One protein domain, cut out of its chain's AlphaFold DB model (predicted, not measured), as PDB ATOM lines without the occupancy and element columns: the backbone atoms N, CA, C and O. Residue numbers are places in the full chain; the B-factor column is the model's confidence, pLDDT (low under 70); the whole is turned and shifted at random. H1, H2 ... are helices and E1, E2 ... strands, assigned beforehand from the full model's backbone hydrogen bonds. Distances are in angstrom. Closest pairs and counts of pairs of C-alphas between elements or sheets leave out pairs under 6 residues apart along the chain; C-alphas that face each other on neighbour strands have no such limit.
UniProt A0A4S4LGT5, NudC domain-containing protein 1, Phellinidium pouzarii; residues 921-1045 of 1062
ATOM      1  N   TYR A 921      31.146  21.844 -29.127       93.44
ATOM      2  CA  TYR A 921      30.512  20.851 -30.001       93.44
ATOM      3  C   TYR A 921      31.106  19.448 -29.796       93.44
ATOM      4  O   TYR A 921      32.216  19.153 -30.240       93.44
ATOM      5  N   LEU A 922      30.352  18.557 -29.151       95.12
ATOM      6  CA  LEU A 922      30.708  17.154 -28.931       95.12
ATOM      7  C   LEU A 922      30.590  16.338 -30.229       95.12
ATOM      8  O   LEU A 922      29.524  16.284 -30.852       95.12
ATOM      9  N   LEU A 923      31.672  15.655 -30.609       95.19
ATOM     10  CA  LEU A 923      31.703  14.714 -31.728       95.19
ATOM     11  C   LEU A 923      31.453  13.280 -31.238       95.19
ATOM     12  O   LEU A 923      30.464  12.685 -31.665       95.19
ATOM     13  N   SER A 924      32.259  12.750 -30.309       95.31
ATOM     14  CA  SER A 924      32.102  11.377 -29.789       95.31
ATOM     15  C   SER A 924      32.483  11.214 -28.310       95.31
ATOM     16  O   SER A 924      33.288  11.970 -27.763       95.31
ATOM     17  N   THR A 925      31.916  10.193 -27.662       95.06
ATOM     18  CA  THR A 925      32.210   9.773 -26.275       95.06
ATOM     19  C   THR A 925      32.992   8.453 -26.247       95.06
ATOM     20  O   THR A 925      33.105   7.774 -27.268       95.06
ATOM     21  N   SER A 926      33.557   8.075 -25.096       93.19
ATOM     22  CA  SER A 926      34.235   6.780 -24.933       93.19
ATOM     23  C   SER A 926      33.278   5.614 -25.240       93.19
ATOM     24  O   SER A 926      32.121   5.636 -24.815       93.19
ATOM     25  N   LEU A 927      33.745   4.579 -25.946       92.88
ATOM     26  CA  LEU A 927      32.941   3.390 -26.261       92.88
ATOM     27  C   LEU A 927      32.494   2.653 -24.971       92.88
ATOM     28  O   LEU A 927      33.359   2.251 -24.185       92.88
ATOM     29  N   PRO A 928      31.181   2.425 -24.739       91.25
ATOM     30  CA  PRO A 928      30.688   1.755 -23.534       91.25
ATOM     31  C   PRO A 928      31.326   0.380 -23.326       91.25
ATOM     32  O   PRO A 928      31.498  -0.372 -24.282       91.25
ATOM     33  N   GLY A 929      31.671   0.044 -22.081       86.88
ATOM     34  CA  GLY A 929      32.354  -1.207 -21.726       86.88
ATOM     35  C   GLY A 929      33.887  -1.161 -21.782       86.88
ATOM     36  O   GLY A 929      34.539  -2.005 -21.165       86.88
ATOM     37  N   LEU A 930      34.496  -0.160 -22.433       83.44
ATOM     38  CA  LEU A 930      35.944   0.047 -22.343       83.44
ATOM     39  C   LEU A 930      36.317   0.788 -21.052       83.44
ATOM     40  O   LEU A 930      36.104   1.991 -20.902       83.44
ATOM     41  N   GLN A 931      36.941   0.061 -20.125       67.12
ATOM     42  CA  GLN A 931      37.517   0.599 -18.888       67.12
ATOM     43  C   GLN A 931      38.824   1.379 -19.172       67.12
ATOM     44  O   GLN A 931      39.901   0.987 -18.733       67.12
ATOM     45  N   GLU A 932      38.754   2.499 -19.907       65.31
ATOM     46  CA  GLU A 932      39.928   3.324 -20.284       65.31
ATOM     47  C   GLU A 932      40.550   4.132 -19.115       65.31
ATOM     48  O   GLU A 932      41.420   4.974 -19.320       65.31
ATOM     49  N   GLY A 933      40.120   3.895 -17.869       65.81
ATOM     50  CA  GLY A 933      40.708   4.449 -16.637       65.81
ATOM     51  C   GLY A 933      40.473   5.945 -16.377       65.81
ATOM     52  O   GLY A 933      40.471   6.365 -15.223       65.81
ATOM     53  N   ARG A 934      40.227   6.748 -17.415       83.19
ATOM     54  CA  ARG A 934      39.848   8.169 -17.334       83.19
ATOM     55  C   ARG A 934      38.633   8.454 -18.226       83.19
ATOM     56  O   ARG A 934      38.429   7.746 -19.212       83.19
ATOM     57  N   PRO A 935      37.825   9.487 -17.933       89.12
ATOM     58  CA  PRO A 935      36.874  10.030 -18.898       89.12
ATOM     59  C   PRO A 935      37.579  10.609 -20.132       89.12
ATOM     60  O   PRO A 935      38.639  11.231 -20.008       89.12
ATOM     61  N   SER A 936      36.969  10.448 -21.305       93.00
ATOM     62  CA  SER A 936      37.467  10.961 -22.585       93.00
ATOM     63  C   SER A 936      36.319  11.438 -23.485       93.00
ATOM     64  O   SER A 936      35.217  10.887 -23.462       93.00
ATOM     65  N   LEU A 937      36.562  12.514 -24.238       95.06
ATOM     66  CA  LEU A 937      35.600  13.189 -25.115       95.06
ATOM     67  C   LEU A 937      36.332  13.671 -26.370       95.06
ATOM     68  O   LEU A 937      37.404  14.261 -26.253       95.06
ATOM     69  N   VAL A 938      35.750  13.486 -27.556       95.94
ATOM     70  CA  VAL A 938      36.217  14.175 -28.769       95.94
ATOM     71  C   VAL A 938      35.305  15.362 -29.030       95.94
ATOM     72  O   VAL A 938      34.110  15.186 -29.275       95.94
ATOM     73  N   VAL A 939      35.869  16.566 -28.997       95.38
ATOM     74  CA  VAL A 939      35.170  17.819 -29.315       95.38
ATOM     75  C   VAL A 939      35.680  18.391 -30.630       95.38
ATOM     76  O   VAL A 939      36.823  18.157 -31.022       95.38
ATOM     77  N   ARG A 940      34.838  19.145 -31.326       93.94
ATOM     78  CA  ARG A 940      35.211  19.836 -32.558       93.94
ATOM     79  C   ARG A 940      36.057  21.070 -32.253       93.94
ATOM     80  O   ARG A 940      35.703  21.859 -31.383       93.94
ATOM     81  N   ASN A 941      37.109  21.268 -33.037       91.62
ATOM     82  CA  ASN A 941      37.839  22.524 -33.144       91.62
ATOM     83  C   ASN A 941      38.042  22.834 -34.631       91.62
ATOM     84  O   ASN A 941      38.852  22.182 -35.289       91.62
ATOM     85  N   ASP A 942      37.285  23.801 -35.147       89.00
ATOM     86  CA  ASP A 942      37.166  24.076 -36.586       89.00
ATOM     87  C   ASP A 942      36.777  22.810 -37.385       89.00
ATOM     88  O   ASP A 942      35.645  22.337 -37.242       89.00
ATOM     89  N   ILE A 943      37.693  22.230 -38.171       88.31
ATOM     90  CA  ILE A 943      37.468  20.996 -38.950       88.31
ATOM     91  C   ILE A 943      37.911  19.729 -38.177       88.31
ATOM     92  O   ILE A 943      37.490  18.608 -38.481       88.31
ATOM     93  N   ASP A 944      38.769  19.883 -37.168       90.88
ATOM     94  CA  ASP A 944      39.412  18.781 -36.444       90.88
ATOM     95  C   ASP A 944      38.577  18.273 -35.258       90.88
ATOM     96  O   ASP A 944      37.778  18.995 -34.658       90.88
ATOM     97  N   GLY A 945      38.803  17.011 -34.878       93.50
ATOM     98  CA  GLY A 945      38.317  16.440 -33.622       93.50
ATOM     99  C   GLY A 945      39.431  16.353 -32.582       93.50
ATOM    100  O   GLY A 945      40.329  15.523 -32.716       93.50
ATOM    101  N   LEU A 946      39.377  17.165 -31.530       94.38
ATOM    102  CA  LEU A 946      40.323  17.121 -30.415       94.38
ATOM    103  C   LEU A 946      39.853  16.105 -29.369       94.38
ATOM    104  O   LEU A 946      38.808  16.293 -28.745       94.38
ATOM    105  N   LEU A 947      40.633  15.044 -29.154       94.81
ATOM    106  CA  LEU A 947      40.451  14.113 -28.046       94.81
ATOM    107  C   LEU A 947      41.009  14.733 -26.764       94.81
ATOM    108  O   LEU A 947      42.225  14.860 -26.585       94.81
ATOM    109  N   PHE A 948      40.104  15.044 -25.851       94.50
ATOM    110  CA  PHE A 948      40.411  15.422 -24.486       94.50
ATOM    111  C   PHE A 948      40.196  14.249 -23.529       94.50
ATOM    112  O   PHE A 948      39.312  13.414 -23.726       94.50
ATOM    113  N   SER A 949      40.963  14.222 -22.441       92.31
ATOM    114  CA  SER A 949      40.705  13.370 -21.282       92.31
ATOM    115  C   SER A 949      40.737  14.186 -19.997       92.31
ATOM    116  O   SER A 949      41.474  15.164 -19.886       92.31
ATOM    117  N   LEU A 950      39.927  13.793 -19.018       90.44
ATOM    118  CA  LEU A 950      39.954  14.394 -17.691       90.44
ATOM    119  C   LEU A 950      41.088  13.734 -16.880       90.44
ATOM    120  O   LEU A 950      40.992  12.539 -16.579       90.44
ATOM    121  N   PRO A 951      42.170  14.452 -16.518       86.62
ATOM    122  CA  PRO A 951      43.209  13.894 -15.659       86.62
ATOM    123  C   PRO A 951      42.649  13.610 -14.259       86.62
ATOM    124  O   PRO A 951      41.704  14.266 -13.817       86.62
ATOM    125  N   LEU A 952      43.251  12.664 -13.536       83.81
ATOM    126  CA  LEU A 952      42.929  12.440 -12.121       83.81
ATOM    127  C   LEU A 952      43.174  13.729 -11.322       83.81
ATOM    128  O   LEU A 952      44.154  14.434 -11.574       83.81
ATOM    129  N   ALA A 953      42.292  14.046 -10.375       78.94
ATOM    130  CA  ALA A 953      42.516  15.167  -9.470       78.94
ATOM    131  C   ALA A 953      43.780  14.957  -8.618       78.94
ATOM    132  O   ALA A 953      44.102  13.839  -8.216       78.94
ATOM    133  N   VAL A 954      44.477  16.056  -8.326       75.00
ATOM    134  CA  VAL A 954      45.613  16.083  -7.399       75.00
ATOM    135  C   VAL A 954      45.106  16.562  -6.040       75.00
ATOM    136  O   VAL A 954      44.279  17.476  -5.974       75.00
ATOM    137  N   GLU A 955      45.592  15.957  -4.955       63.69
ATOM    138  CA  GLU A 955      45.192  16.324  -3.594       63.69
ATOM    139  C   GLU A 955      45.363  17.834  -3.346       63.69
ATOM    140  O   GLU A 955      46.417  18.417  -3.599       63.69
ATOM    141  N   GLY A 956      44.295  18.479  -2.868       62.78
ATOM    142  CA  GLY A 956      44.251  19.921  -2.608       62.78
ATOM    143  C   GLY A 956      43.905  20.816  -3.808       62.78
ATOM    144  O   GLY A 956      43.672  22.004  -3.594       62.78
ATOM    145  N   ALA A 957      43.828  20.294  -5.041       64.38
ATOM    146  CA  ALA A 957      43.462  21.080  -6.226       64.38
ATOM    147  C   ALA A 957      42.730  20.242  -7.308       64.38
ATOM    148  O   ALA A 957      43.365  19.752  -8.250       64.38
ATOM    149  N   PRO A 958      41.388  20.103  -7.236       67.38
ATOM    150  CA  PRO A 958      40.591  19.475  -8.291       67.38
ATOM    151  C   PRO A 958      40.558  20.361  -9.549       67.38
ATOM    152  O   PRO A 958      39.692  21.212  -9.731       67.38
ATOM    153  N   SER A 959      41.532  20.171 -10.440       70.94
ATOM    154  CA  SER A 959      41.592  20.881 -11.723       70.94
ATOM    155  C   SER A 959      40.410  20.502 -12.621       70.94
ATOM    156  O   SER A 959      40.210  19.324 -12.911       70.94
ATOM    157  N   THR A 960      39.680  21.487 -13.141       73.62
ATOM    158  CA  THR A 960      38.678  21.310 -14.213       73.62
ATOM    159  C   THR A 960      39.297  21.154 -15.601       73.62
ATOM    160  O   THR A 960      38.592  20.840 -16.559       73.62
ATOM    161  N   LYS A 961      40.609  21.395 -15.739       83.56
ATOM    162  CA  LYS A 961      41.281  21.431 -17.040       83.56
ATOM    163  C   LYS A 961      41.390  20.030 -17.627       83.56
ATOM    164  O   LYS A 961      42.182  19.213 -17.159       83.56
ATOM    165  N   TRP A 962      40.607  19.797 -18.672       89.50
ATOM    166  CA  TRP A 962      40.750  18.659 -19.564       89.50
ATOM    167  C   TRP A 962      42.083  18.752 -20.321       89.50
ATOM    168  O   TRP A 962      42.491  19.825 -20.767       89.50
ATOM    169  N   GLU A 963      42.764  17.621 -20.465       91.88
ATOM    170  CA  GLU A 963      44.049  17.489 -21.150       91.88
ATOM    171  C   GLU A 963      43.811  17.037 -22.598       91.88
ATOM    172  O   GLU A 963      43.171  16.010 -22.824       91.88
ATOM    173  N   HIS A 964      44.300  17.793 -23.585       93.38
ATOM    174  CA  HIS A 964      44.269  17.377 -24.992       93.38
ATOM    175  C   HIS A 964      45.351  16.319 -25.235       93.38
ATOM    176  O   HIS A 964      46.539  16.608 -25.093       93.38
ATOM    177  N   ILE A 965      44.941  15.102 -25.604       92.00
ATOM    178  CA  ILE A 965      45.837  13.946 -25.764       92.00
ATOM    179  C   ILE A 965      46.128  13.643 -27.240       92.00
ATOM    180  O   ILE A 965      47.240  13.228 -27.566       92.00
ATOM    181  N   ALA A 966      45.155  13.819 -28.138       91.69
ATOM    182  CA  ALA A 966      45.328  13.519 -29.561       91.69
ATOM    183  C   ALA A 966      44.336  14.275 -30.450       91.69
ATOM    184  O   ALA A 966      43.239  14.621 -30.025       91.69
ATOM    185  N   THR A 967      44.685  14.444 -31.722       91.81
ATOM    186  CA  THR A 967      43.814  15.047 -32.737       91.81
ATOM    187  C   THR A 967      43.425  14.011 -33.790       91.81
ATOM    188  O   THR A 967      44.268  13.238 -34.247       91.81
ATOM    189  N   TYR A 968      42.159  14.027 -34.199       91.06
ATOM    190  CA  TYR A 968      41.597  13.316 -35.345       91.06
ATOM    191  C   TYR A 968      41.404  14.330 -36.503       91.06
ATOM    192  O   TYR A 968      40.437  15.099 -36.473       91.06
ATOM    193  N   PRO A 969      42.321  14.398 -37.495       89.19
ATOM    194  CA  PRO A 969      42.327  15.471 -38.500       89.19
ATOM    195  C   PRO A 969      41.113  15.487 -39.443       89.19
ATOM    196  O   PRO A 969      40.741  14.464 -40.020       89.19
ATOM    197  N   ALA A 970      40.522  16.657 -39.661       87.94
ATOM    198  CA  ALA A 970      39.312  16.864 -40.456       87.94
ATOM    199  C   ALA A 970      38.111  15.981 -40.037       87.94
ATOM    200  O   ALA A 970      37.242  15.679 -40.862       87.94
ATOM    201  N   LEU A 971      38.050  15.527 -38.775       90.50
ATOM    202  CA  LEU A 971      37.005  14.608 -38.312       90.50
ATOM    203  C   LEU A 971      35.595  15.190 -38.476       90.50
ATOM    204  O   LEU A 971      34.696  14.448 -38.867       90.50
ATOM    205  N   SER A 972      35.372  16.486 -38.225       90.38
ATOM    206  CA  SER A 972      34.022  17.047 -38.360       90.38
ATOM    207  C   SER A 972      33.564  17.075 -39.819       90.38
ATOM    208  O   SER A 972      32.410  16.766 -40.079       90.38
ATOM    209  N   PHE A 973      34.463  17.331 -40.775       87.19
ATOM    210  CA  PHE A 973      34.175  17.213 -42.213       87.19
ATOM    211  C   PHE A 973      33.889  15.759 -42.626       87.19
ATOM    212  O   PHE A 973      32.940  15.482 -43.361       87.19
ATOM    213  N   VAL A 974      34.652  14.792 -42.103       87.88
ATOM    214  CA  VAL A 974      34.365  13.371 -42.359       87.88
ATOM    215  C   VAL A 974      32.995  12.981 -41.806       87.88
ATOM    216  O   VAL A 974      32.250  12.299 -42.510       87.88
ATOM    217  N   LEU A 975      32.637  13.445 -40.606       89.69
ATOM    218  CA  LEU A 975      31.328  13.218 -39.992       89.69
ATOM    219  C   LEU A 975      30.190  13.987 -40.687       89.69
ATOM    220  O   LEU A 975      29.086  13.456 -40.736       89.69
ATOM    221  N   ALA A 976      30.442  15.158 -41.286       86.88
ATOM    222  CA  ALA A 976      29.464  15.882 -42.109       86.88
ATOM    223  C   ALA A 976      28.951  15.010 -43.263       86.88
ATOM    224  O   ALA A 976      27.753  14.924 -43.523       86.88
ATOM    225  N   SER A 977      29.867  14.271 -43.900       83.00
ATOM    226  CA  SER A 977      29.532  13.338 -44.981       83.00
ATOM    227  C   SER A 977      28.757  12.087 -44.534       83.00
ATOM    228  O   SER A 977      28.432  11.257 -45.386       83.00
ATOM    229  N   LYS A 978      28.505  11.889 -43.227       85.50
ATOM    230  CA  LYS A 978      27.810  10.710 -42.677       85.50
ATOM    231  C   LYS A 978      26.398  11.086 -42.238       85.50
ATOM    232  O   LYS A 978      26.145  11.442 -41.090       85.50
ATOM    233  N   GLN A 979      25.474  10.977 -43.182       67.81
ATOM    234  CA  GLN A 979      24.043  11.045 -42.900       67.81
ATOM    235  C   GLN A 979      23.633   9.847 -42.013       67.81
ATOM    236  O   GLN A 979      24.293   8.809 -42.008       67.81
ATOM    237  N   ASP A 980      22.582  10.011 -41.208       78.00
ATOM    238  CA  ASP A 980      21.983   8.970 -40.352       78.00
ATOM    239  C   ASP A 980      22.900   8.249 -39.331       78.00
ATOM    240  O   ASP A 980      22.582   7.140 -38.876       78.00
ATOM    241  N   THR A 981      24.000   8.874 -38.876       87.56
ATOM    242  CA  THR A 981      24.784   8.347 -37.738       87.56
ATOM    243  C   THR A 981      23.951   8.350 -36.453       87.56
ATOM    244  O   THR A 981      23.638   9.415 -35.913       87.56
ATOM    245  N   ARG A 982      23.636   7.163 -35.921       88.81
ATOM    246  CA  ARG A 982      22.921   6.986 -34.649       88.81
ATOM    247  C   ARG A 982      23.858   7.042 -33.445       88.81
ATOM    248  O   ARG A 982      23.475   7.595 -32.421       88.81
ATOM    249  N   PHE A 983      25.073   6.503 -33.549       93.38
ATOM    250  CA  PHE A 983      26.058   6.526 -32.462       93.38
ATOM    251  C   PHE A 983      27.437   6.945 -32.976       93.38
ATOM    252  O   PHE A 983      27.804   6.609 -34.099       93.38
ATOM    253  N   ARG A 984      28.209   7.661 -32.152       95.25
ATOM    254  CA  ARG A 984      29.593   8.061 -32.448       95.25
ATOM    255  C   ARG A 984      30.441   7.869 -31.198       95.25
ATOM    256  O   ARG A 984      30.212   8.546 -30.195       95.25
ATOM    257  N   PHE A 985      31.396   6.949 -31.257       95.50
ATOM    258  CA  PHE A 985      32.250   6.575 -30.128       95.50
ATOM    259  C   PHE A 985      33.731   6.628 -30.500       95.50
ATOM    260  O   PHE A 985      34.080   6.545 -31.672       95.50
ATOM    261  N   HIS A 986      34.615   6.709 -29.511       94.56
ATOM    262  CA  HIS A 986      36.050   6.504 -29.705       94.56
ATOM    263  C   HIS A 986      36.613   5.448 -28.745       94.56
ATOM    264  O   HIS A 986      36.062   5.193 -27.672       94.56
ATOM    265  N   MET A 987      37.734   4.851 -29.147       91.06
ATOM    266  CA  MET A 987      38.600   4.028 -28.302       91.06
ATOM    267  C   MET A 987      39.971   4.704 -28.245       91.06
ATOM    268  O   MET A 987      40.758   4.641 -29.202       91.06
ATOM    269  N   SER A 988      40.246   5.367 -27.120       86.81
ATOM    270  CA  SER A 988      41.453   6.150 -26.876       86.81
ATOM    271  C   SER A 988      41.762   7.115 -28.043       86.81
ATOM    272  O   SER A 988      40.857   7.662 -28.677       86.81
ATOM    273  N   SER A 989      43.044   7.322 -28.352       88.44
ATOM    274  CA  SER A 989      43.543   8.045 -29.531       88.44
ATOM    275  C   SER A 989      43.656   7.179 -30.796       88.44
ATOM    276  O   SER A 989      44.235   7.617 -31.790       88.44
ATOM    277  N   LYS A 990      43.164   5.932 -30.768       88.56
ATOM    278  CA  LYS A 990      43.418   4.943 -31.825       88.56
ATOM    279  C   LYS A 990      42.360   4.935 -32.919       88.56
ATOM    280  O   LYS A 990      42.704   4.696 -34.077       88.56
ATOM    281  N   VAL A 991      41.089   5.141 -32.577       91.81
ATOM    282  CA  VAL A 991      39.983   5.032 -33.534       91.81
ATOM    283  C   VAL A 991      38.726   5.760 -33.055       91.81
ATOM    284  O   VAL A 991      38.357   5.678 -31.883       91.81
ATOM    285  N   GLU A 992      38.054   6.418 -33.993       94.12
ATOM    286  CA  GLU A 992      36.683   6.915 -33.895       94.12
ATOM    287  C   GLU A 992      35.767   6.044 -34.779       94.12
ATOM    288  O   GLU A 992      36.192   5.496 -35.803       94.12
ATOM    289  N   LEU A 993      34.542   5.823 -34.302       95.00
ATOM    290  CA  LEU A 993      33.579   4.852 -34.808       95.00
ATOM    291  C   LEU A 993      32.196   5.507 -34.912       95.00
ATOM    292  O   LEU A 993      31.506   5.666 -33.900       95.00
ATOM    293  N   ALA A 994      31.774   5.829 -36.133       94.62
ATOM    294  CA  ALA A 994      30.449   6.371 -36.418       94.62
ATOM    295  C   ALA A 994      29.535   5.280 -36.995       94.62
ATOM    296  O   ALA A 994      29.811   4.727 -38.058       94.62
ATOM    297  N   PHE A 995      28.452   4.964 -36.289       93.31
ATOM    298  CA  PHE A 995      27.517   3.881 -36.599       93.31
ATOM    299  C   PHE A 995      26.190   4.429 -37.135       93.31
ATOM    300  O   PHE A 995      25.575   5.288 -36.501       93.31
ATOM    301  N   GLU A 996      25.708   3.901 -38.257       90.88
ATOM    302  CA  GLU A 996      24.415   4.263 -38.857       90.88
ATOM    303  C   GLU A 996      23.217   3.520 -38.235       90.88
ATOM    304  O   GLU A 996      23.351   2.440 -37.661       90.88
ATOM    305  N   SER A 997      22.009   4.071 -38.408       82.06
ATOM    306  CA  SER A 997      20.765   3.499 -37.861       82.06
ATOM    307  C   SER A 997      20.294   2.184 -38.525       82.06
ATOM    308  O   SER A 997      19.525   1.438 -37.923       82.06
ATOM    309  N   GLY A 998      20.748   1.853 -39.741       71.25
ATOM    310  CA  GLY A 998      20.524   0.531 -40.362       71.25
ATOM    311  C   GLY A 998      19.209   0.302 -41.119       71.25
ATOM    312  O   GLY A 998      19.000  -0.781 -41.657       71.25
ATOM    313  N   THR A 999      18.312   1.284 -41.200       63.59
ATOM    314  CA  THR A 999      16.955   1.100 -41.749       63.59
ATOM    315  C   THR A 999      16.844   1.348 -43.259       63.59
ATOM    316  O   THR A 999      16.126   2.251 -43.684       63.59
ATOM    317  N   GLY A1000      17.514   0.541 -44.086       60.41
ATOM    318  CA  GLY A1000      17.315   0.581 -45.541       60.41
ATOM    319  C   GLY A1000      18.429  -0.067 -46.360       60.41
ATOM    320  O   GLY A1000      19.496  -0.393 -45.845       60.41
ATOM    321  N   ALA A1001      18.187  -0.225 -47.664       53.94
ATOM    322  CA  ALA A1001      19.185  -0.734 -48.602       53.94
ATOM    323  C   ALA A1001      20.364   0.250 -48.716       53.94
ATOM    324  O   ALA A1001      20.235   1.310 -49.326       53.94
ATOM    325  N   GLY A1002      21.501  -0.112 -48.115       62.22
ATOM    326  CA  GLY A1002      22.733   0.685 -48.082       62.22
ATOM    327  C   GLY A1002      23.106   1.258 -46.710       62.22
ATOM    328  O   GLY A1002      24.250   1.673 -46.547       62.22
ATOM    329  N   GLY A1003      22.195   1.245 -45.729       74.56
ATOM    330  CA  GLY A1003      22.447   1.763 -44.379       74.56
ATOM    331  C   GLY A1003      22.835   0.686 -43.359       74.56
ATOM    332  O   GLY A1003      22.521  -0.493 -43.520       74.56
ATOM    333  N   GLY A1004      23.449   1.111 -42.255       84.06
ATOM    334  CA  GLY A1004      23.920   0.236 -41.170       84.06
ATOM    335  C   GLY A1004      25.381  -0.173 -41.333       84.06
ATOM    336  O   GLY A1004      25.786  -1.299 -41.034       84.06
ATOM    337  N   ASN A1005      26.178   0.769 -41.819       89.81
ATOM    338  CA  ASN A1005      27.625   0.721 -41.789       89.81
ATOM    339  C   ASN A1005      28.146   1.233 -40.434       89.81
ATOM    340  O   ASN A1005      27.507   2.055 -39.768       89.81
ATOM    341  N   VAL A1006      29.345   0.793 -40.054       92.31
ATOM    342  CA  VAL A1006      30.222   1.557 -39.162       92.31
ATOM    343  C   VAL A1006      31.379   2.130 -39.977       92.31
ATOM    344  O   VAL A1006      32.103   1.409 -40.671       92.31
ATOM    345  N   PHE A1007      31.546   3.447 -39.901       92.38
ATOM    346  CA  PHE A1007      32.712   4.152 -40.413       92.38
ATOM    347  C   PHE A1007      33.798   4.126 -39.343       92.38
ATOM    348  O   PHE A1007      33.552   4.466 -38.188       92.38
ATOM    349  N   ILE A1008      34.994   3.703 -39.738       92.81
ATOM    350  CA  ILE A1008      36.130   3.474 -38.849       92.81
ATOM    351  C   ILE A1008      37.214   4.483 -39.222       92.81
ATOM    352  O   ILE A1008      37.938   4.290 -40.202       92.81
ATOM    353  N   TYR A1009      37.331   5.565 -38.457       91.62
ATOM    354  CA  TYR A1009      38.362   6.584 -38.641       91.62
ATOM    355  C   TYR A1009      39.537   6.281 -37.699       91.62
ATOM    356  O   TYR A1009      39.405   6.400 -36.484       91.62
ATOM    357  N   ARG A1010      40.704   5.877 -38.219       89.06
ATOM    358  CA  ARG A1010      41.880   5.595 -37.369       89.06
ATOM    359  C   ARG A1010      42.638   6.875 -37.006       89.06
ATOM    360  O   ARG A1010      42.873   7.723 -37.861       89.06
ATOM    361  N   GLY A1011      43.059   6.991 -35.749       83.81
ATOM    362  CA  GLY A1011      43.905   8.086 -35.274       83.81
ATOM    363  C   GLY A1011      45.296   8.068 -35.916       83.81
ATOM    364  O   GLY A1011      45.817   7.015 -36.281       83.81
ATOM    365  N   ASN A1012      45.897   9.249 -36.072       78.19
ATOM    366  CA  ASN A1012      47.182   9.430 -36.749       78.19
ATOM    367  C   ASN A1012      48.353   9.353 -35.756       78.19
ATOM    368  O   ASN A1012      48.363  10.052 -34.746       78.19
ATOM    369  N   SER A1013      49.398   8.591 -36.085       65.94
ATOM    370  CA  SER A1013      50.652   8.486 -35.315       65.94
ATOM    371  C   SER A1013      51.601   9.694 -35.483       65.94
ATOM    372  O   SER A1013      52.815   9.580 -35.304       65.94
ATOM    373  N   GLY A1014      51.063  10.861 -35.852       62.31
ATOM    374  CA  GLY A1014      51.787  12.130 -35.993       62.31
ATOM    375  C   GLY A1014      52.686  12.253 -37.231       62.31
ATOM    376  O   GLY A1014      53.398  13.247 -37.357       62.31
ATOM    377  N   LYS A1015      52.680  11.266 -38.140       62.66
ATOM    378  CA  LYS A1015      53.517  11.259 -39.359       62.66
ATOM    379  C   LYS A1015      52.755  11.012 -40.660       62.66
ATOM    380  O   LYS A1015      53.285  11.322 -41.727       62.66
ATOM    381  N   GLU A1016      51.541  10.467 -40.614       66.94
ATOM    382  CA  GLU A1016      50.743  10.251 -41.825       66.94
ATOM    383  C   GLU A1016      50.087  11.578 -42.254       66.94
ATOM    384  O   GLU A1016      49.661  12.368 -41.414       66.94
ATOM    385  N   LYS A1017      50.004  11.862 -43.563       64.06
ATOM    386  CA  LYS A1017      49.331  13.082 -44.073       64.06
ATOM    387  C   LYS A1017      47.802  12.956 -44.135       64.06
ATOM    388  O   LYS A1017      47.120  13.921 -44.458       64.06
ATOM    389  N   TRP A1018      47.281  11.761 -43.896       65.94
ATOM    390  CA  TRP A1018      45.874  11.390 -43.999       65.94
ATOM    391  C   TRP A1018      45.624  10.223 -43.046       65.94
ATOM    392  O   TRP A1018      46.479   9.353 -42.903       65.94
ATOM    393  N   ALA A1019      44.462  10.199 -42.400       72.12
ATOM    394  CA  ALA A1019      44.056   9.078 -41.566       72.12
ATOM    395  C   ALA A1019      43.559   7.898 -42.411       72.12
ATOM    396  O   ALA A1019      42.811   8.075 -43.377       72.12
ATOM    397  N   LYS A1020      43.920   6.679 -42.004       84.50
ATOM    398  CA  LYS A1020      43.408   5.434 -42.593       84.50
ATOM    399  C   LYS A1020      41.947   5.227 -42.190       84.50
ATOM    400  O   LYS A1020      41.665   4.852 -41.054       84.50
ATOM    401  N   GLN A1021      41.029   5.417 -43.131       88.06
ATOM    402  CA  GLN A1021      39.600   5.150 -42.941       88.06
ATOM    403  C   GLN A1021      39.243   3.732 -43.405       88.06
ATOM    404  O   GLN A1021      39.905   3.184 -44.283       88.06
ATOM    405  N   ALA A1022      38.192   3.144 -42.845       90.31
ATOM    406  CA  ALA A1022      37.547   1.939 -43.362       90.31
ATOM    407  C   ALA A1022      36.023   2.033 -43.185       90.31
ATOM    408  O   ALA A1022      35.528   2.854 -42.412       90.31
ATOM    409  N   ILE A1023      35.288   1.193 -43.910       90.31
ATOM    410  CA  ILE A1023      33.837   1.032 -43.783       90.31
ATOM    411  C   ILE A1023      33.587  -0.456 -43.568       90.31
ATOM    412  O   ILE A1023      34.152  -1.275 -44.291       90.31
ATOM    413  N   LEU A1024      32.768  -0.798 -42.579       90.31
ATOM    414  CA  LEU A1024      32.371  -2.172 -42.298       90.31
ATOM    415  C   LEU A1024      30.846  -2.226 -42.213       90.31
ATOM    416  O   LEU A1024      30.250  -1.562 -41.364       90.31
ATOM    417  N   ARG A1025      30.204  -2.992 -43.096       88.31
ATOM    418  CA  ARG A1025      28.755  -3.194 -43.047       88.31
ATOM    419  C   ARG A1025      28.437  -4.156 -41.899       88.31
ATOM    420  O   ARG A1025      28.935  -5.278 -41.890       88.31
ATOM    421  N   ILE A1026      27.641  -3.708 -40.928       87.38
ATOM    422  CA  ILE A1026      27.271  -4.510 -39.747       87.38
ATOM    423  C   ILE A1026      25.835  -5.044 -39.822       87.38
ATOM    424  O   ILE A1026      25.543  -6.069 -39.222       87.38
ATOM    425  N   THR A1027      24.953  -4.408 -40.593       80.12
ATOM    426  CA  THR A1027      23.586  -4.885 -40.866       80.12
ATOM    427  C   THR A1027      23.513  -5.721 -42.147       80.12
ATOM    428  O   THR A1027      24.183  -5.425 -43.136       80.12
ATOM    429  N   SER A1028      22.634  -6.720 -42.188       74.94
ATOM    430  CA  SER A1028      22.187  -7.361 -43.435       74.94
ATOM    431  C   SER A1028      20.840  -6.780 -43.889       74.94
ATOM    432  O   SER A1028      20.192  -6.038 -43.153       74.94
ATOM    433  N   ASP A1029      20.365  -7.138 -45.085       71.19
ATOM    434  CA  ASP A1029      19.032  -6.719 -45.559       71.19
ATOM    435  C   ASP A1029      17.870  -7.356 -44.755       71.19
ATOM    436  O   ASP A1029      16.705  -7.007 -44.954       71.19
ATOM    437  N   TYR A1030      18.180  -8.285 -43.841       69.56
ATOM    438  CA  TYR A1030      17.227  -8.964 -42.956       69.56
ATOM    439  C   TYR A1030      17.267  -8.453 -41.508       69.56
ATOM    440  O   TYR A1030      16.317  -8.705 -40.756       69.56
ATOM    441  N   THR A1031      18.328  -7.731 -41.120       73.31
ATOM    442  CA  THR A1031      18.464  -7.167 -39.771       73.31
ATOM    443  C   THR A1031      17.589  -5.938 -39.559       73.31
ATOM    444  O   THR A1031      17.355  -5.152 -40.475       73.31
ATOM    445  N   GLY A1032      17.120  -5.756 -38.324       77.69
ATOM    446  CA  GLY A1032      16.463  -4.521 -37.892       77.69
ATOM    447  C   GLY A1032      17.424  -3.331 -37.742       77.69
ATOM    448  O   GLY A1032      18.618  -3.429 -38.013       77.69
ATOM    449  N   ALA A1033      16.888  -2.204 -37.265       82.81
ATOM    450  CA  ALA A1033      17.677  -1.017 -36.937       82.81
ATOM    451  C   ALA A1033      18.766  -1.320 -35.889       82.81
ATOM    452  O   ALA A1033      18.566  -2.153 -35.006       82.81
ATOM    453  N   LEU A1034      19.882  -0.588 -35.918       88.25
ATOM    454  CA  LEU A1034      20.900  -0.654 -34.870       88.25
ATOM    455  C   LEU A1034      20.350  -0.033 -33.580       88.25
ATOM    456  O   LEU A1034      20.068   1.164 -33.550       88.25
ATOM    457  N   LEU A1035      20.191  -0.828 -32.517       89.31
ATOM    458  CA  LEU A1035      19.532  -0.399 -31.269       89.31
ATOM    459  C   LEU A1035      20.492  -0.082 -30.118       89.31
ATOM    460  O   LEU A1035      20.140   0.669 -29.209       89.31
ATOM    461  N   GLY A1036      21.700  -0.633 -30.145       91.94
ATOM    462  CA  GLY A1036      22.679  -0.421 -29.092       91.94
ATOM    463  C   GLY A1036      24.066  -0.908 -29.476       91.94
ATOM    464  O   GLY A1036      24.222  -1.680 -30.421       91.94
ATOM    465  N   VAL A1037      25.069  -0.404 -28.763       94.31
ATOM    466  CA  VAL A1037      26.495  -0.608 -29.045       94.31
ATOM    467  C   VAL A1037      27.272  -0.612 -27.730       94.31
ATOM    468  O   VAL A1037      27.044   0.228 -26.860       94.31
ATOM    469  N   GLY A1038      28.237  -1.519 -27.612       93.88
ATOM    470  CA  GLY A1038      29.234  -1.523 -26.546       93.88
ATOM    471  C   GLY A1038      30.282  -2.610 -26.776       93.88
ATOM    472  O   GLY A1038      30.089  -3.510 -27.592       93.88
ATOM    473  N   ALA A1039      31.408  -2.504 -26.079       91.75
ATOM    474  CA  ALA A1039      32.518  -3.441 -26.145       91.75
ATOM    475  C   ALA A1039      32.489  -4.415 -24.966       91.75
ATOM    476  O   ALA A1039      32.365  -4.010 -23.814       91.75
ATOM    477  N   VAL A1040      32.677  -5.700 -25.262       88.19
ATOM    478  CA  VAL A1040      32.858  -6.754 -24.260       88.19
ATOM    479  C   VAL A1040      34.332  -7.161 -24.267       88.19
ATOM    480  O   VAL A1040      34.825  -7.717 -25.251       88.19
ATOM    481  N   LYS A1041      35.059  -6.872 -23.181       80.38
ATOM    482  CA  LYS A1041      36.413  -7.387 -22.970       80.38
ATOM    483  C   LYS A1041      36.322  -8.877 -22.656       80.38
ATOM    484  O   LYS A1041      35.623  -9.309 -21.746       80.38
ATOM    485  N   LYS A1042      37.121  -9.654 -23.373       73.25
ATOM    486  CA  LYS A1042      37.304 -11.081 -23.146       73.25
ATOM    487  C   LYS A1042      38.764 -11.344 -22.832       73.25
ATOM    488  O   LYS A1042      39.645 -10.905 -23.571       73.25
ATOM    489  N   ASP A1043      39.021 -12.062 -21.747       57.47
ATOM    490  CA  ASP A1043      40.378 -12.443 -21.380       57.47
ATOM    491  C   ASP A1043      40.868 -13.546 -22.326       57.47
ATOM    492  O   ASP A1043      40.510 -14.720 -22.208       57.47
ATOM    493  N   ALA A1044      41.677 -13.149 -23.311       42.12
ATOM    494  CA  ALA A1044      42.485 -14.082 -24.078       42.12
ATOM    495  C   ALA A1044      43.421 -14.813 -23.105       42.12
ATOM    496  O   ALA A1044      44.136 -14.177 -22.327       42.12
ATOM    497  N   GLY A1045      43.382 -16.146 -23.116       31.94
ATOM    498  CA  GLY A1045      44.087 -16.952 -22.126       31.94
ATOM    499  C   GLY A1045      45.595 -16.704 -22.149       31.94
ATOM    500  O   GLY A1045      46.259 -17.052 -23.120       31.94
TER     501      GLY A1045
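What this domain is: This is residues 921 to 1045 of the 1062 residues of the protein "NudC domain-containing protein 1" of Phellinidium pouzarii (UniProt A0A4S4LGT5). One long sheet is curled like part of a barrel and folded into two leaves that face each other, E4 E3 E2 and E5 E6 E7 E8, with E1 as the hinge and the short helix H1 inside the curl. The link of residues 950 to 962 reaches as far as 33 A from the mean of the C-alphas. The printed part has 125 residues, mostly strand by class, with 54 in named elements, under half: E1 E2 E3 E4 H1 E5 E6 E7 E8 along the chain. The mixed sheet has the order E4 E3 E2 E1 E5 E6 E7 E8; the whole is only just compact, close to loose, with a radius of gyration of the C-alphas of 16.1 A and spans of 56 by 37 by 29 A.

Where its parts are: E1, residues 921 to 926, begins at C-alpha 921 (30.512, 20.851, -30.001). E2 holds residues 936 to 941, E3 residues 944 to 949 over 16.2 A, and E4 residues 963 to 968. H1, residues 971 to 976, measures 8.5 A. E5, residues 981 to 987, is the longest strand at 17.3 A; E6, residues 991 to 996, measures 16.5 A. E7 holds residues 1005 to 1010, and E8, residues 1021 to 1025, ends at C-alpha 1025 (28.755, -3.194, -43.047).

How they stand to each other: The strongly twisted sheet holds two meanders, each strand the antiparallel neighbour of the one before: E1 E2 E3 E4 and E5 E6 E7 E8. E1 and E5 are parallel, their directions 60 degrees apart, with N 986 and O 925 at 2.9 A. E1 pairs staggered, with E2 over residues 922 to 925 and with E5 over residues 925 to 926. In the hairpin E1 and E2, N 938 and O 924 are 2.9 A apart. In the hairpin E3 and E4, N 947 and O 966 are 2.8 A apart. In the hairpin E7 and E8, N 1008 and O 1022 are 2.9 A apart. E4 and E8 are the edge strands, and they are apart. H1 is on the sheet, which curls round it; the closest C-alphas of H1 and E3 are those of Leu 971 and Asp 944, 5.2 A apart. In H1 every O i to N i+4 pair is within hydrogen-bond range.

The domain as a whole: The two C-alphas farthest apart, those of Gly 956 and Tyr 1030, are 56.5 A apart. The printed part has no cut; the link E3 to E4 is long, 13 residues. Residues 1026 to 1045 hold no named element. Mean pLDDT of the printed part is 83.4; 22 residues are under 70, among them 955 to 958, 1013 to 1018 and 1043 to 1045.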